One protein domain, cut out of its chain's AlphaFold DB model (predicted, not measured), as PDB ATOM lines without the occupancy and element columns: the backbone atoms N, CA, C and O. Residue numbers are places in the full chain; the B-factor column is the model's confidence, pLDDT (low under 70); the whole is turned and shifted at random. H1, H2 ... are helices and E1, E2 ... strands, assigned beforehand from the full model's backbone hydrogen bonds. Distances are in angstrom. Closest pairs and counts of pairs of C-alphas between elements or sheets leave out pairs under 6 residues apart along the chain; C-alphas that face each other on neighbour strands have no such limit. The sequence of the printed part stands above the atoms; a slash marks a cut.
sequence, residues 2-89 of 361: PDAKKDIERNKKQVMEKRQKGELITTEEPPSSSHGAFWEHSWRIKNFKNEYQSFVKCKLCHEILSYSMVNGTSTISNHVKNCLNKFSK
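What this domain is: This is residues 2 to 89 of the 361 residues of a protein of Rotaria magnacalcarata (UniProt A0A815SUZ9). A small, strongly twisted sheet of four strands stands between two helices: H1 crosses one face, its residues 2 to 7 sticking out, and H3 runs along the strands on the opposite face. Short H2 leads directly into E2 and touches H3. The printed part has 88 residues, with H1, E1, H2, E2, E3, E4 and H3 in chain order; its class is mixed, helices and strands. The sheet's order is E1, E2, E3, E4, all antiparallel. The whole is compact, with a radius of gyration of the C-alphas of 13.0 A and spans of 34 by 32 by 26 A.

How they stand to each other: Look first at E1, residues 24 to 27, and its neighbour E2, residues 42 to 47: N 25 and O 46, 2.9 A apart, are within hydrogen-bond range. E2 and E3, residues 52 to 58, form a hairpin, with N 43 and O 57 at 2.8 A. E3 and E4, residues 64 to 66, form another, with N 56 and O 65 at 2.8 A. E2, E3 and E4 are a meander, each strand the antiparallel neighbour of the one before. H1, residues 2 to 20, is on one face at a height of 9.4 A, across the strands at 79 degrees to E3 on the local plane; its closest C-alpha to E4 is that of Lys 12, 6.9 A from that of Ile 64. H3, residues 74 to 87, is on the opposite face at a height of 9.5 A, along the strands at 4 degrees to E3 on the local plane, giving three layers, helices on both faces of a sheet; the closest C-alphas of H3 and E4, Ile 76 and Leu 65, are 6.7 A apart. H2, residues 37 to 41, only grazes the sheet and touches H3 at its residues 76 to 81 alone, Phe 38 and Ser 77 having the closest C-alphas, 5.7 A. H1 is apart from H2 and H3. In H3 every O i to N i+4 pair is within hydrogen-bond range, in H1 14 of 15, in H2 0 of 1 but 2 of 2 O i to N i+3 pairs.

Where its parts are: Find C-alpha 42 at (27.332, -2.265, 25.565); E2 runs 16.7 A from there. E3 spans 15.7 A, E1 10.1 A, H2 7.9 A and E4 6.9 A. H1 starts at C-alpha 2, (53.049, -10.240, 32.650), and spans 28.2 A; H3 spans 20.1 A to C-alpha 87 at (31.651, 5.417, 13.532).

The domain as a whole: The C-alphas of Lys 49 and Lys 89 are the two farthest apart, at 39.8 A. The printed part has no cut and no long link. The model's pLDDT is under 70 at residues 2 to 6, 33, 35, 69 to 71 and 87 to 89.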
ATOM      1  N   PRO A   2      53.243  -9.699  34.006       51.03
ATOM      2  CA  PRO A   2      53.049 -10.240  32.650       51.03
ATOM      3  C   PRO A   2      51.965 -11.329  32.548       51.03
ATOM      4  O   PRO A   2      51.249 -11.380  31.548       51.03
ATOM      5  N   ASP A   3      51.803 -12.154  33.587       55.50
ATOM      6  CA  ASP A   3      50.910 -13.325  33.546       55.50
ATOM      7  C   ASP A   3      49.418 -12.959  33.602       55.50
ATOM      8  O   ASP A   3      48.631 -13.451  32.800       55.50
ATOM      9  N   ALA A   4      49.041 -11.960  34.408       60.62
ATOM     10  CA  ALA A   4      47.646 -11.523  34.535       60.62
ATOM     11  C   ALA A   4      47.036 -10.982  33.222       60.62
ATOM     12  O   ALA A   4      45.840 -11.136  32.979       60.62
ATOM     13  N   LYS A   5      47.839 -10.357  32.345       61.59
ATOM     14  CA  LYS A   5      47.363  -9.898  31.024       61.59
ATOM     15  C   LYS A   5      47.162 -11.061  30.050       61.59
ATOM     16  O   LYS A   5      46.211 -11.033  29.272       61.59
ATOM     17  N   LYS A   6      48.030 -12.077  30.103       67.94
ATOM     18  CA  LYS A   6      47.895 -13.291  29.284       67.94
ATOM     19  C   LYS A   6      46.651 -14.089  29.677       67.94
ATOM     20  O   LYS A   6      45.955 -14.586  28.794       67.94
ATOM     21  N   ASP A   7      46.324 -14.131  30.967       72.00
ATOM     22  CA  ASP A   7      45.128 -14.816  31.468       72.00
ATOM     23  C   ASP A   7      43.825 -14.132  31.031       72.00
ATOM     24  O   ASP A   7      42.875 -14.804  30.625       72.00
ATOM     25  N   ILE A   8      43.780 -12.794  31.022       73.94
ATOM     26  CA  ILE A   8      42.611 -12.041  30.535       73.94
ATOM     27  C   ILE A   8      42.374 -12.288  29.038       73.94
ATOM     28  O   ILE A   8      41.234 -12.521  28.637       73.94
ATOM     29  N   GLU A   9      43.426 -12.283  28.215       77.06
ATOM     30  CA  GLU A   9      43.315 -12.558  26.773       77.06
ATOM     31  C   GLU A   9      42.904 -14.011  26.486       77.06
ATOM     32  O   GLU A   9      42.041 -14.265  25.640       77.06
ATOM     33  N   ARG A  10      43.438 -14.975  27.248       80.69
ATOM     34  CA  ARG A  10      43.013 -16.380  27.166       80.69
ATOM     35  C   ARG A  10      41.525 -16.531  27.500       80.69
ATOM     36  O   ARG A  10      40.798 -17.194  26.759       80.69
ATOM     37  N   ASN A  11      41.058 -15.869  28.558       80.19
ATOM     38  CA  ASN A  11      39.656 -15.889  28.976       80.19
ATOM     39  C   ASN A  11      38.738 -15.174  27.969       80.19
ATOM     40  O   ASN A  11      37.653 -15.671  27.664       80.19
ATOM     41  N   LYS A  12      39.186 -14.057  27.377       82.69
ATOM     42  CA  LYS A  12      38.467 -13.345  26.303       82.69
ATOM     43  C   LYS A  12      38.245 -14.249  25.089       82.69
ATOM     44  O   LYS A  12      37.139 -14.289  24.548       82.69
ATOM     45  N   LYS A  13      39.267 -15.017  24.692       82.62
ATOM     46  CA  LYS A  13      39.176 -15.969  23.576       82.62
ATOM     47  C   LYS A  13      38.179 -17.098  23.860       82.62
ATOM     48  O   LYS A  13      37.327 -17.376  23.022       82.62
ATOM     49  N   GLN A  14      38.202 -17.659  25.070       82.50
ATOM     50  CA  GLN A  14      37.235 -18.683  25.488       82.50
ATOM     51  C   GLN A  14      35.789 -18.167  25.496       82.50
ATOM     52  O   GLN A  14      34.882 -18.871  25.060       82.50
ATOM     53  N   VAL A  15      35.554 -16.934  25.954       82.88
ATOM     54  CA  VAL A  15      34.214 -16.320  25.932       82.88
ATOM     55  C   VAL A  15      33.729 -16.089  24.496       82.88
ATOM     56  O   VAL A  15      32.550 -16.308  24.213       82.88
ATOM     57  N   MET A  16      34.616 -15.709  23.566       81.19
ATOM     58  CA  MET A  16      34.265 -15.612  22.142       81.19
ATOM     59  C   MET A  16      33.879 -16.967  21.546       81.19
ATOM     60  O   MET A  16      32.842 -17.060  20.888       81.19
ATOM     61  N   GLU A  17      34.665 -18.011  21.805       82.62
ATOM     62  CA  GLU A  17      34.403 -19.368  21.310       82.62
ATOM     63  C   GLU A  17      33.086 -19.930  21.867       82.62
ATOM     64  O   GLU A  17      32.256 -20.430  21.107       82.62
ATOM     65  N   LYS A  18      32.829 -19.770  23.173       83.12
ATOM     66  CA  LYS A  18      31.562 -20.185  23.806       83.12
ATOM     67  C   LYS A  18      30.355 -19.436  23.245       83.12
ATOM     68  O   LYS A  18      29.292 -20.019  23.064       83.12
ATOM     69  N   ARG A  19      30.510 -18.154  22.901       80.94
ATOM     70  CA  ARG A  19      29.447 -17.376  22.248       80.94
ATOM     71  C   ARG A  19      29.186 -17.839  20.814       80.94
ATOM     72  O   ARG A  19      28.030 -17.902  20.415       80.94
ATOM     73  N   GLN A  20      30.225 -18.172  20.046       79.62
ATOM     74  CA  GLN A  20      30.064 -18.712  18.687       79.62
ATOM     75  C   GLN A  20      29.367 -20.076  18.686       79.62
ATOM     76  O   GLN A  20      28.577 -20.351  17.790       79.62
ATOM     77  N   LYS A  21      29.603 -20.891  19.718       80.25
ATOM     78  CA  LYS A  21      28.903 -22.162  19.947       80.25
ATOM     79  C   LYS A  21      27.476 -22.002  20.491       80.25
ATOM     80  O   LYS A  21      26.784 -22.997  20.662       80.25
ATOM     81  N   GLY A  22      27.037 -20.773  20.776       78.19
ATOM     82  CA  GLY A  22      25.709 -20.483  21.317       78.19
ATOM     83  C   GLY A  22      25.554 -20.740  22.820       78.19
ATOM     84  O   GLY A  22      24.447 -20.639  23.324       78.19
ATOM     85  N   GLU A  23      26.633 -21.026  23.558       80.50
ATOM     86  CA  GLU A  23      26.609 -21.334  25.002       80.50
ATOM     87  C   GLU A  23      26.424 -20.092  25.901       80.50
ATOM     88  O   GLU A  23      26.175 -20.208  27.105       80.50
ATOM     89  N   LEU A  24      26.578 -18.891  25.331       86.38
ATOM     90  CA  LEU A  24      26.480 -17.604  26.019       86.38
ATOM     91  C   LEU A  24      25.568 -16.646  25.252       86.38
ATOM     92  O   LEU A  24      25.699 -16.491  24.036       86.38
ATOM     93  N   ILE A  25      24.721 -15.925  25.985       85.38
ATOM     94  CA  ILE A  25      23.778 -14.941  25.446       85.38
ATOM     95  C   ILE A  25      24.149 -13.519  25.877       85.38
ATOM     96  O   ILE A  25      24.757 -13.295  26.927       85.38
ATOM     97  N   THR A  26      23.794 -12.543  25.043       86.69
ATOM     98  CA  THR A  26      23.978 -11.112  25.321       86.69
ATOM     99  C   THR A  26      22.670 -10.484  25.784       86.69
ATOM    100  O   THR A  26      21.636 -10.744  25.179       86.69
ATOM    101  N   THR A  27      22.716  -9.648  26.820       85.06
ATOM    102  CA  THR A  27      21.564  -8.888  27.334       85.06
ATOM    103  C   THR A  27      21.860  -7.390  27.370       85.06
ATOM    104  O   THR A  27      23.017  -6.977  27.497       85.06
ATOM    105  N   GLU A  28      20.808  -6.584  27.239       81.00
ATOM    106  CA  GLU A  28      20.857  -5.118  27.278       81.00
ATOM    107  C   GLU A  28      20.782  -4.548  28.695       81.00
ATOM    108  O   GLU A  28      21.043  -3.366  28.891       81.00
ATOM    109  N   GLU A  29      20.460  -5.383  29.681       79.69
ATOM    110  CA  GLU A  29      20.307  -4.964  31.070       79.69
ATOM    111  C   GLU A  29      21.655  -4.498  31.658       79.69
ATOM    112  O   GLU A  29      22.593  -5.305  31.770       79.69
ATOM    113  N   PRO A  30      21.791  -3.216  32.056       78.06
ATOM    114  CA  PRO A  30      22.980  -2.752  32.756       78.06
ATOM    115  C   PRO A  30      23.063  -3.369  34.165       78.06
ATOM    116  O   PRO A  30      22.079  -3.892  34.693       78.06
ATOM    117  N   PRO A  31      24.236  -3.339  34.822       78.19
ATOM    118  CA  PRO A  31      24.335  -3.678  36.237       78.19
ATOM    119  C   PRO A  31      23.455  -2.733  37.067       78.19
ATOM    120  O   PRO A  31      23.504  -1.523  36.858       78.19
ATOM    121  N   SER A  32      22.717  -3.269  38.041       70.31
ATOM    122  CA  SER A  32      21.776  -2.514  38.891       70.31
ATOM    123  C   SER A  32      22.398  -1.326  39.637       70.31
ATOM    124  O   SER A  32      21.687  -0.407  40.019       70.31
ATOM    125  N   SER A  33      23.720  -1.322  39.823       67.44
ATOM    126  CA  SER A  33      24.487  -0.276  40.506       67.44
ATOM    127  C   SER A  33      25.214   0.703  39.571       67.44
ATOM    128  O   SER A  33      26.046   1.483  40.035       67.44
ATOM    129  N   SER A  34      24.974   0.667  38.252       70.69
ATOM    130  CA  SER A  34      25.740   1.464  37.284       70.69
ATOM    131  C   SER A  34      24.884   2.467  36.508       70.69
ATOM    132  O   SER A  34      23.951   2.088  35.813       70.69
ATOM    133  N   HIS A  35      25.273   3.747  36.556       68.38
ATOM    134  CA  HIS A  35      24.589   4.869  35.888       68.38
ATOM    135  C   HIS A  35      25.328   5.400  34.642       68.38
ATOM    136  O   HIS A  35      25.084   6.513  34.185       68.38
ATOM    137  N   GLY A  36      26.297   4.651  34.106       78.12
ATOM    138  CA  GLY A  36      27.122   5.124  32.993       78.12
ATOM    139  C   GLY A  36      26.420   5.054  31.632       78.12
ATOM    140  O   GLY A  36      26.043   3.968  31.201       78.12
ATOM    141  N   ALA A  37      26.363   6.171  30.897       80.38
ATOM    142  CA  ALA A  37      25.783   6.242  29.542       80.38
ATOM    143  C   ALA A  37      26.445   5.289  28.515       80.38
ATOM    144  O   ALA A  37      25.861   4.937  27.494       80.38
ATOM    145  N   PHE A  38      27.661   4.796  28.787       81.88
ATOM    146  CA  PHE A  38      28.329   3.801  27.937       81.88
ATOM    147  C   PHE A  38      27.609   2.433  27.901       81.88
ATOM    148  O   PHE A  38      27.885   1.630  27.004       81.88
ATOM    149  N   TRP A  39      26.690   2.155  28.838       85.25
ATOM    150  CA  TRP A  39      25.868   0.938  28.824       85.25
ATOM    151  C   TRP A  39      24.843   0.914  27.691       85.25
ATOM    152  O   TRP A  39      24.556  -0.162  27.178       85.25
ATOM    153  N   GLU A  40      24.391   2.070  27.201       83.12
ATOM    154  CA  GLU A  40      23.533   2.146  26.006       83.12
ATOM    155  C   GLU A  40      24.195   1.481  24.790       83.12
ATOM    156  O   GLU A  40      23.528   0.903  23.932       83.12
ATOM    157  N   HIS A  41      25.532   1.478  24.769       86.06
ATOM    158  CA  HIS A  41      26.368   0.981  23.682       86.06
ATOM    159  C   HIS A  41      27.084  -0.338  24.021       86.06
ATOM    160  O   HIS A  41      27.980  -0.755  23.283       86.06
ATOM    161  N   SER A  42      26.697  -1.019  25.108       87.50
ATOM    162  CA  SER A  42      27.332  -2.265  25.565       87.50
ATOM    163  C   SER A  42      26.303  -3.329  25.970       87.50
ATOM    164  O   SER A  42      25.326  -3.030  26.641       87.50
ATOM    165  N   TRP A  43      26.538  -4.591  25.613       88.56
ATOM    166  CA  TRP A  43      25.765  -5.752  26.067       88.56
ATOM    167  C   TRP A  43      26.519  -6.536  27.137       88.56
ATOM    168  O   TRP A  43      27.708  -6.822  26.982       88.56
ATOM    169  N   ARG A  44      25.828  -6.971  28.191       87.94
ATOM    170  CA  ARG A  44      26.391  -7.924  29.158       87.94
ATOM    171  C   ARG A  44      26.303  -9.342  28.615       87.94
ATOM    172  O   ARG A  44      25.376  -9.669  27.881       87.94
ATOM    173  N   ILE A  45      27.261 -10.185  28.987       87.50
ATOM    174  CA  ILE A  45      27.300 -11.592  28.582       87.50
ATOM    175  C   ILE A  45      26.908 -12.453  29.783       87.50
ATOM    176  O   ILE A  45      27.512 -12.328  30.849       87.50
ATOM    177  N   LYS A  46      25.911 -13.327  29.619       86.25
ATOM    178  CA  LYS A  46      25.493 -14.304  30.633       86.25
ATOM    179  C   LYS A  46      25.369 -15.703  30.038       86.25
ATOM    180  O   LYS A  46      25.195 -15.854  28.829       86.25
ATOM    181  N   ASN A  47      25.499 -16.723  30.876       85.31
ATOM    182  CA  ASN A  47      25.234 -18.105  30.477       85.31
ATOM    183  C   ASN A  47      23.731 -18.434  30.578       85.31
ATOM    184  O   ASN A  47      22.934 -17.631  31.068       85.31
ATOM    185  N   PHE A  48      23.343 -19.636  30.148       79.06
ATOM    186  CA  PHE A  48      21.958 -20.116  30.253       79.06
ATOM    187  C   PHE A  48      21.451 -20.295  31.694       79.06
ATOM    188  O   PHE A  48      20.248 -20.402  31.904       79.06
ATOM    189  N   LYS A  49      22.342 -20.279  32.692       80.56
ATOM    190  CA  LYS A  49      21.998 -20.284  34.123       80.56
ATOM    191  C   LYS A  49      21.823 -18.868  34.697       80.56
ATOM    192  O   LYS A  49      21.729 -18.713  35.908       80.56
ATOM    193  N   ASN A  50      21.774 -17.838  33.843       79.69
ATOM    194  CA  ASN A  50      21.707 -16.416  34.204       79.69
ATOM    195  C   ASN A  50      22.915 -15.876  34.998       79.69
ATOM    196  O   ASN A  50      22.846 -14.788  35.569       79.69
ATOM    197  N   GLU A  51      24.056 -16.565  34.977       83.25
ATOM    198  CA  GLU A  51      25.284 -16.082  35.608       83.25
ATOM    199  C   GLU A  51      26.051 -15.169  34.649       83.25
ATOM    200  O   GLU A  51      26.378 -15.535  33.511       83.25
ATOM    201  N   TYR A  52      26.361 -13.965  35.122       84.81
ATOM    202  CA  TYR A  52      27.073 -12.964  34.341       84.81
ATOM    203  C   TYR A  52      28.570 -13.252  34.267       84.81
ATOM    204  O   TYR A  52      29.227 -13.500  35.274       84.81
ATOM    205  N   GLN A  53      29.118 -13.145  33.062       85.31
ATOM    206  CA  GLN A  53      30.550 -13.238  32.821       85.31
ATOM    207  C   GLN A  53      31.229 -11.893  33.097       85.31
ATOM    208  O   GLN A  53      30.627 -10.828  32.934       85.31
ATOM    209  N   SER A  54      32.520 -11.936  33.429       85.19
ATOM    210  CA  SER A  54      33.367 -10.749  33.627       85.19
ATOM    211  C   SER A  54      33.760 -10.062  32.306       85.19
ATOM    212  O   SER A  54      34.884  -9.584  32.137       85.19
ATOM    213  N   PHE A  55      32.850 -10.057  31.332       86.81
ATOM    214  CA  PHE A  55      33.042  -9.507  30.000       86.81
ATOM    215  C   PHE A  55      31.746  -8.893  29.467       86.81
ATOM    216  O   PHE A  55      30.640  -9.369  29.737       86.81
ATOM    217  N   VAL A  56      31.896  -7.847  28.664       88.31
ATOM    218  CA  VAL A  56      30.812  -7.163  27.954       88.31
ATOM    219  C   VAL A  56      31.140  -7.093  26.471       88.31
ATOM    220  O   VAL A  56      32.300  -7.193  26.084       88.31
ATOM    221  N   LYS A  57      30.133  -6.918  25.626       88.06
ATOM    222  CA  LYS A  57      30.291  -6.794  24.180       88.06
ATOM    223  C   LYS A  57      29.858  -5.410  23.718       88.06
ATOM    224  O   LYS A  57      28.754  -4.985  24.027       88.06
ATOM    225  N   CYS A  58      30.683  -4.728  22.937       88.25
ATOM    226  CA  CYS A  58      30.311  -3.452  22.332       88.25
ATOM    227  C   CYS A  58      29.195  -3.640  21.285       88.25
ATOM    228  O   CYS A  58      29.274  -4.538  20.440       88.25
ATOM    229  N   LYS A  59      28.163  -2.788  21.300       86.88
ATOM    230  CA  LYS A  59      27.085  -2.816  20.294       86.88
ATOM    231  C   LYS A  59      27.558  -2.314  18.923       86.88
ATOM    232  O   LYS A  59      27.055  -2.792  17.917       86.88
ATOM    233  N   LEU A  60      28.561  -1.430  18.891       84.31
ATOM    234  CA  LEU A  60      29.048  -0.766  17.672       84.31
ATOM    235  C   LEU A  60      30.046  -1.619  16.874       84.31
ATOM    236  O   LEU A  60      29.826  -1.906  15.706       84.31
ATOM    237  N   CYS A  61      31.149  -2.042  17.499       84.44
ATOM    238  CA  CYS A  61      32.200  -2.817  16.822       84.44
ATOM    239  C   CYS A  61      32.177  -4.315  17.148       84.44
ATOM    240  O   CYS A  61      33.020  -5.059  16.656       84.44
ATOM    241  N   HIS A  62      31.266  -4.750  18.023       84.44
ATOM    242  CA  HIS A  62      31.142  -6.139  18.467       84.44
ATOM    243  C   HIS A  62      32.343  -6.729  19.224       84.44
ATOM    244  O   HIS A  62      32.347  -7.931  19.497       84.44
ATOM    245  N   GLU A  63      33.303  -5.902  19.643       85.69
ATOM    246  CA  GLU A  63      34.446  -6.332  20.451       85.69
ATOM    247  C   GLU A  63      34.029  -6.737  21.877       85.69
ATOM    248  O   GLU A  63      33.170  -6.098  22.491       85.69
ATOM    249  N   ILE A  64      34.657  -7.791  22.414       87.12
ATOM    250  CA  ILE A  64      34.505  -8.217  23.812       87.12
ATOM    251  C   ILE A  64      35.519  -7.489  24.704       87.12
ATOM    252  O   ILE A  64      36.724  -7.517  24.452       87.12
ATOM    253  N   LEU A  65      35.040  -6.868  25.776       86.94
ATOM    254  CA  LEU A  65      35.815  -6.076  26.725       86.94
ATOM    255  C   LEU A  65      35.725  -6.706  28.112       86.94
ATOM    256  O   LEU A  65      34.655  -7.148  28.524       86.94
ATOM    257  N   SER A  66      36.835  -6.738  28.845       84.44
ATOM    258  CA  SER A  66      36.845  -7.195  30.235       84.44
ATOM    259  C   SER A  66      36.068  -6.232  31.130       84.44
ATOM    260  O   SER A  66      36.238  -5.015  31.029       84.44
ATOM    261  N   TYR A  67      35.269  -6.781  32.037       82.62
ATOM    262  CA  TYR A  67      34.484  -6.036  33.011       82.62
ATOM    263  C   TYR A  67      34.444  -6.794  34.336       82.62
ATOM    264  O   TYR A  67      33.966  -7.922  34.389       82.62
ATOM    265  N   SER A  68      34.895  -6.177  35.423       74.19
ATOM    266  CA  SER A  68      34.657  -6.693  36.771       74.19
ATOM    267  C   SER A  68      34.171  -5.558  37.662       74.19
ATOM    268  O   SER A  68      34.571  -4.408  37.478       74.19
ATOM    269  N   MET A  69      33.332  -5.873  38.652       64.00
ATOM    270  CA  MET A  69      32.879  -4.865  39.620       64.00
ATOM    271  C   MET A  69      34.046  -4.280  40.434       64.00
ATOM    272  O   MET A  69      33.950  -3.158  40.912       64.00
ATOM    273  N   VAL A  70      35.157  -5.016  40.542       64.38
ATOM    274  CA  VAL A  70      36.356  -4.625  41.298       64.38
ATOM    275  C   VAL A  70      37.242  -3.644  40.520       64.38
ATOM    276  O   VAL A  70      37.779  -2.712  41.106       64.38
ATOM    277  N   ASN A  71      37.379  -3.810  39.197       62.03
ATOM    278  CA  ASN A  71      38.307  -3.010  38.379       62.03
ATOM    279  C   ASN A  71      37.632  -1.810  37.681       62.03
ATOM    280  O   ASN A  71      38.292  -1.047  36.974       62.03
ATOM    281  N   GLY A  72      36.324  -1.634  37.886       71.62
ATOM    282  CA  GLY A  72      35.546  -0.506  37.379       71.62
ATOM    283  C   GLY A  72      35.202  -0.578  35.885       71.62
ATOM    284  O   GLY A  72      35.338  -1.602  35.218       71.62
ATOM    285  N   THR A  73      34.710   0.543  35.353       78.94
ATOM    286  CA  THR A  73      34.117   0.662  34.004       78.94
ATOM    287  C   THR A  73      34.991   1.440  33.013       78.94
ATOM    288  O   THR A  73      34.564   1.746  31.897       78.94
ATOM    289  N   SER A  74      36.234   1.747  33.390       80.69
ATOM    290  CA  SER A  74      37.166   2.583  32.619       80.69
ATOM    291  C   SER A  74      37.483   2.009  31.233       80.69
ATOM    292  O   SER A  74      37.468   2.746  30.248       80.69
ATOM    293  N   THR A  75      37.690   0.692  31.123       82.25
ATOM    294  CA  THR A  75      37.932   0.001  29.842       82.25
ATOM    295  C   THR A  75      36.755   0.152  28.880       82.25
ATOM    296  O   THR A  75      36.959   0.390  27.691       82.25
ATOM    297  N   ILE A  76      35.527   0.063  29.395       84.62
ATOM    298  CA  ILE A  76      34.301   0.164  28.597       84.62
ATOM    299  C   ILE A  76      34.084   1.613  28.162       84.62
ATOM    300  O   ILE A  76      33.902   1.875  26.978       84.62
ATOM    301  N   SER A  77      34.179   2.558  29.101       84.44
ATOM    302  CA  SER A  77      34.004   3.988  28.833       84.44
ATOM    303  C   SER A  77      35.004   4.504  27.787       84.44
ATOM    304  O   SER A  77      34.611   5.109  26.786       84.44
ATOM    305  N   ASN A  78      36.294   4.174  27.946       85.75
ATOM    306  CA  ASN A  78      37.337   4.557  26.988       85.75
ATOM    307  C   ASN A  78      37.121   3.919  25.613       85.75
ATOM    308  O   ASN A  78      37.318   4.578  24.589       85.75
ATOM    309  N   HIS A  79      36.711   2.649  25.573       87.38
ATOM    310  CA  HIS A  79      36.400   1.988  24.315       87.38
ATOM    311  C   HIS A  79      35.206   2.653  23.623       87.38
ATOM    312  O   HIS A  79      35.344   3.049  22.472       87.38
ATOM    313  N   VAL A  80      34.063   2.815  24.300       86.06
ATOM    314  CA  VAL A  80      32.826   3.357  23.708       86.06
ATOM    315  C   VAL A  80      33.050   4.766  23.164       86.06
ATOM    316  O   VAL A  80      32.688   5.029  22.021       86.06
ATOM    317  N   LYS A  81      33.745   5.636  23.910       86.19
ATOM    318  CA  LYS A  81      34.103   6.986  23.445       86.19
ATOM    319  C   LYS A  81      34.913   6.957  22.141       86.19
ATOM    320  O   LYS A  81      34.622   7.694  21.203       86.19
ATOM    321  N   ASN A  82      35.919   6.086  22.060       84.31
ATOM    322  CA  ASN A  82      36.756   5.954  20.863       84.31
ATOM    323  C   ASN A  82      36.041   5.241  19.712       84.31
ATOM    324  O   ASN A  82      36.308   5.526  18.547       84.31
ATOM    325  N   CYS A  83      35.151   4.308  20.034       84.75
ATOM    326  CA  CYS A  83      34.371   3.547  19.076       84.75
ATOM    327  C   CYS A  83      33.339   4.453  18.398       84.75
ATOM    328  O   CYS A  83      33.328   4.533  17.174       84.75
ATOM    329  N   LEU A  84      32.592   5.251  19.168       82.38
ATOM    330  CA  LEU A  84      31.708   6.295  18.643       82.38
ATOM    331  C   LEU A  84      32.469   7.255  17.721       82.38
ATOM    332  O   LEU A  84      32.075   7.442  16.579       82.38
ATOM    333  N   ASN A  85      33.643   7.744  18.128       76.12
ATOM    334  CA  ASN A  85      34.470   8.608  17.273       76.12
ATOM    335  C   ASN A  85      34.926   7.958  15.951       76.12
ATOM    336  O   ASN A  85      35.235   8.679  15.000       76.12
ATOM    337  N   LYS A  86      35.009   6.623  15.875       72.06
ATOM    338  CA  LYS A  86      35.315   5.901  14.628       72.06
ATOM    339  C   LYS A  86      34.095   5.765  13.719       72.06
ATOM    340  O   LYS A  86      34.273   5.816  12.509       72.06
ATOM    341  N   PHE A  87      32.898   5.606  14.285       63.34
ATOM    342  CA  PHE A  87      31.651   5.417  13.532       63.34
ATOM    343  C   PHE A  87      30.897   6.724  13.229       63.34
ATOM    344  O   PHE A  87      30.118   6.764  12.286       63.34
ATOM    345  N   SER A  88      31.141   7.804  13.980       59.50
ATOM    346  CA  SER A  88      30.540   9.132  13.763       59.50
ATOM    347  C   SER A  88      31.279   9.980  12.722       59.50
ATOM    348  O   SER A  88      30.810  11.059  12.367       59.50
ATOM    349  N   LYS A  89      32.435   9.524  12.227       54.38
ATOM    350  CA  LYS A  89      33.089  10.148  11.072       54.38
ATOM    351  C   LYS A  89      32.490   9.558   9.793       54.38
ATOM    352  O   LYS A  89      32.475   8.332   9.679       54.38
TER     353      LYS A  89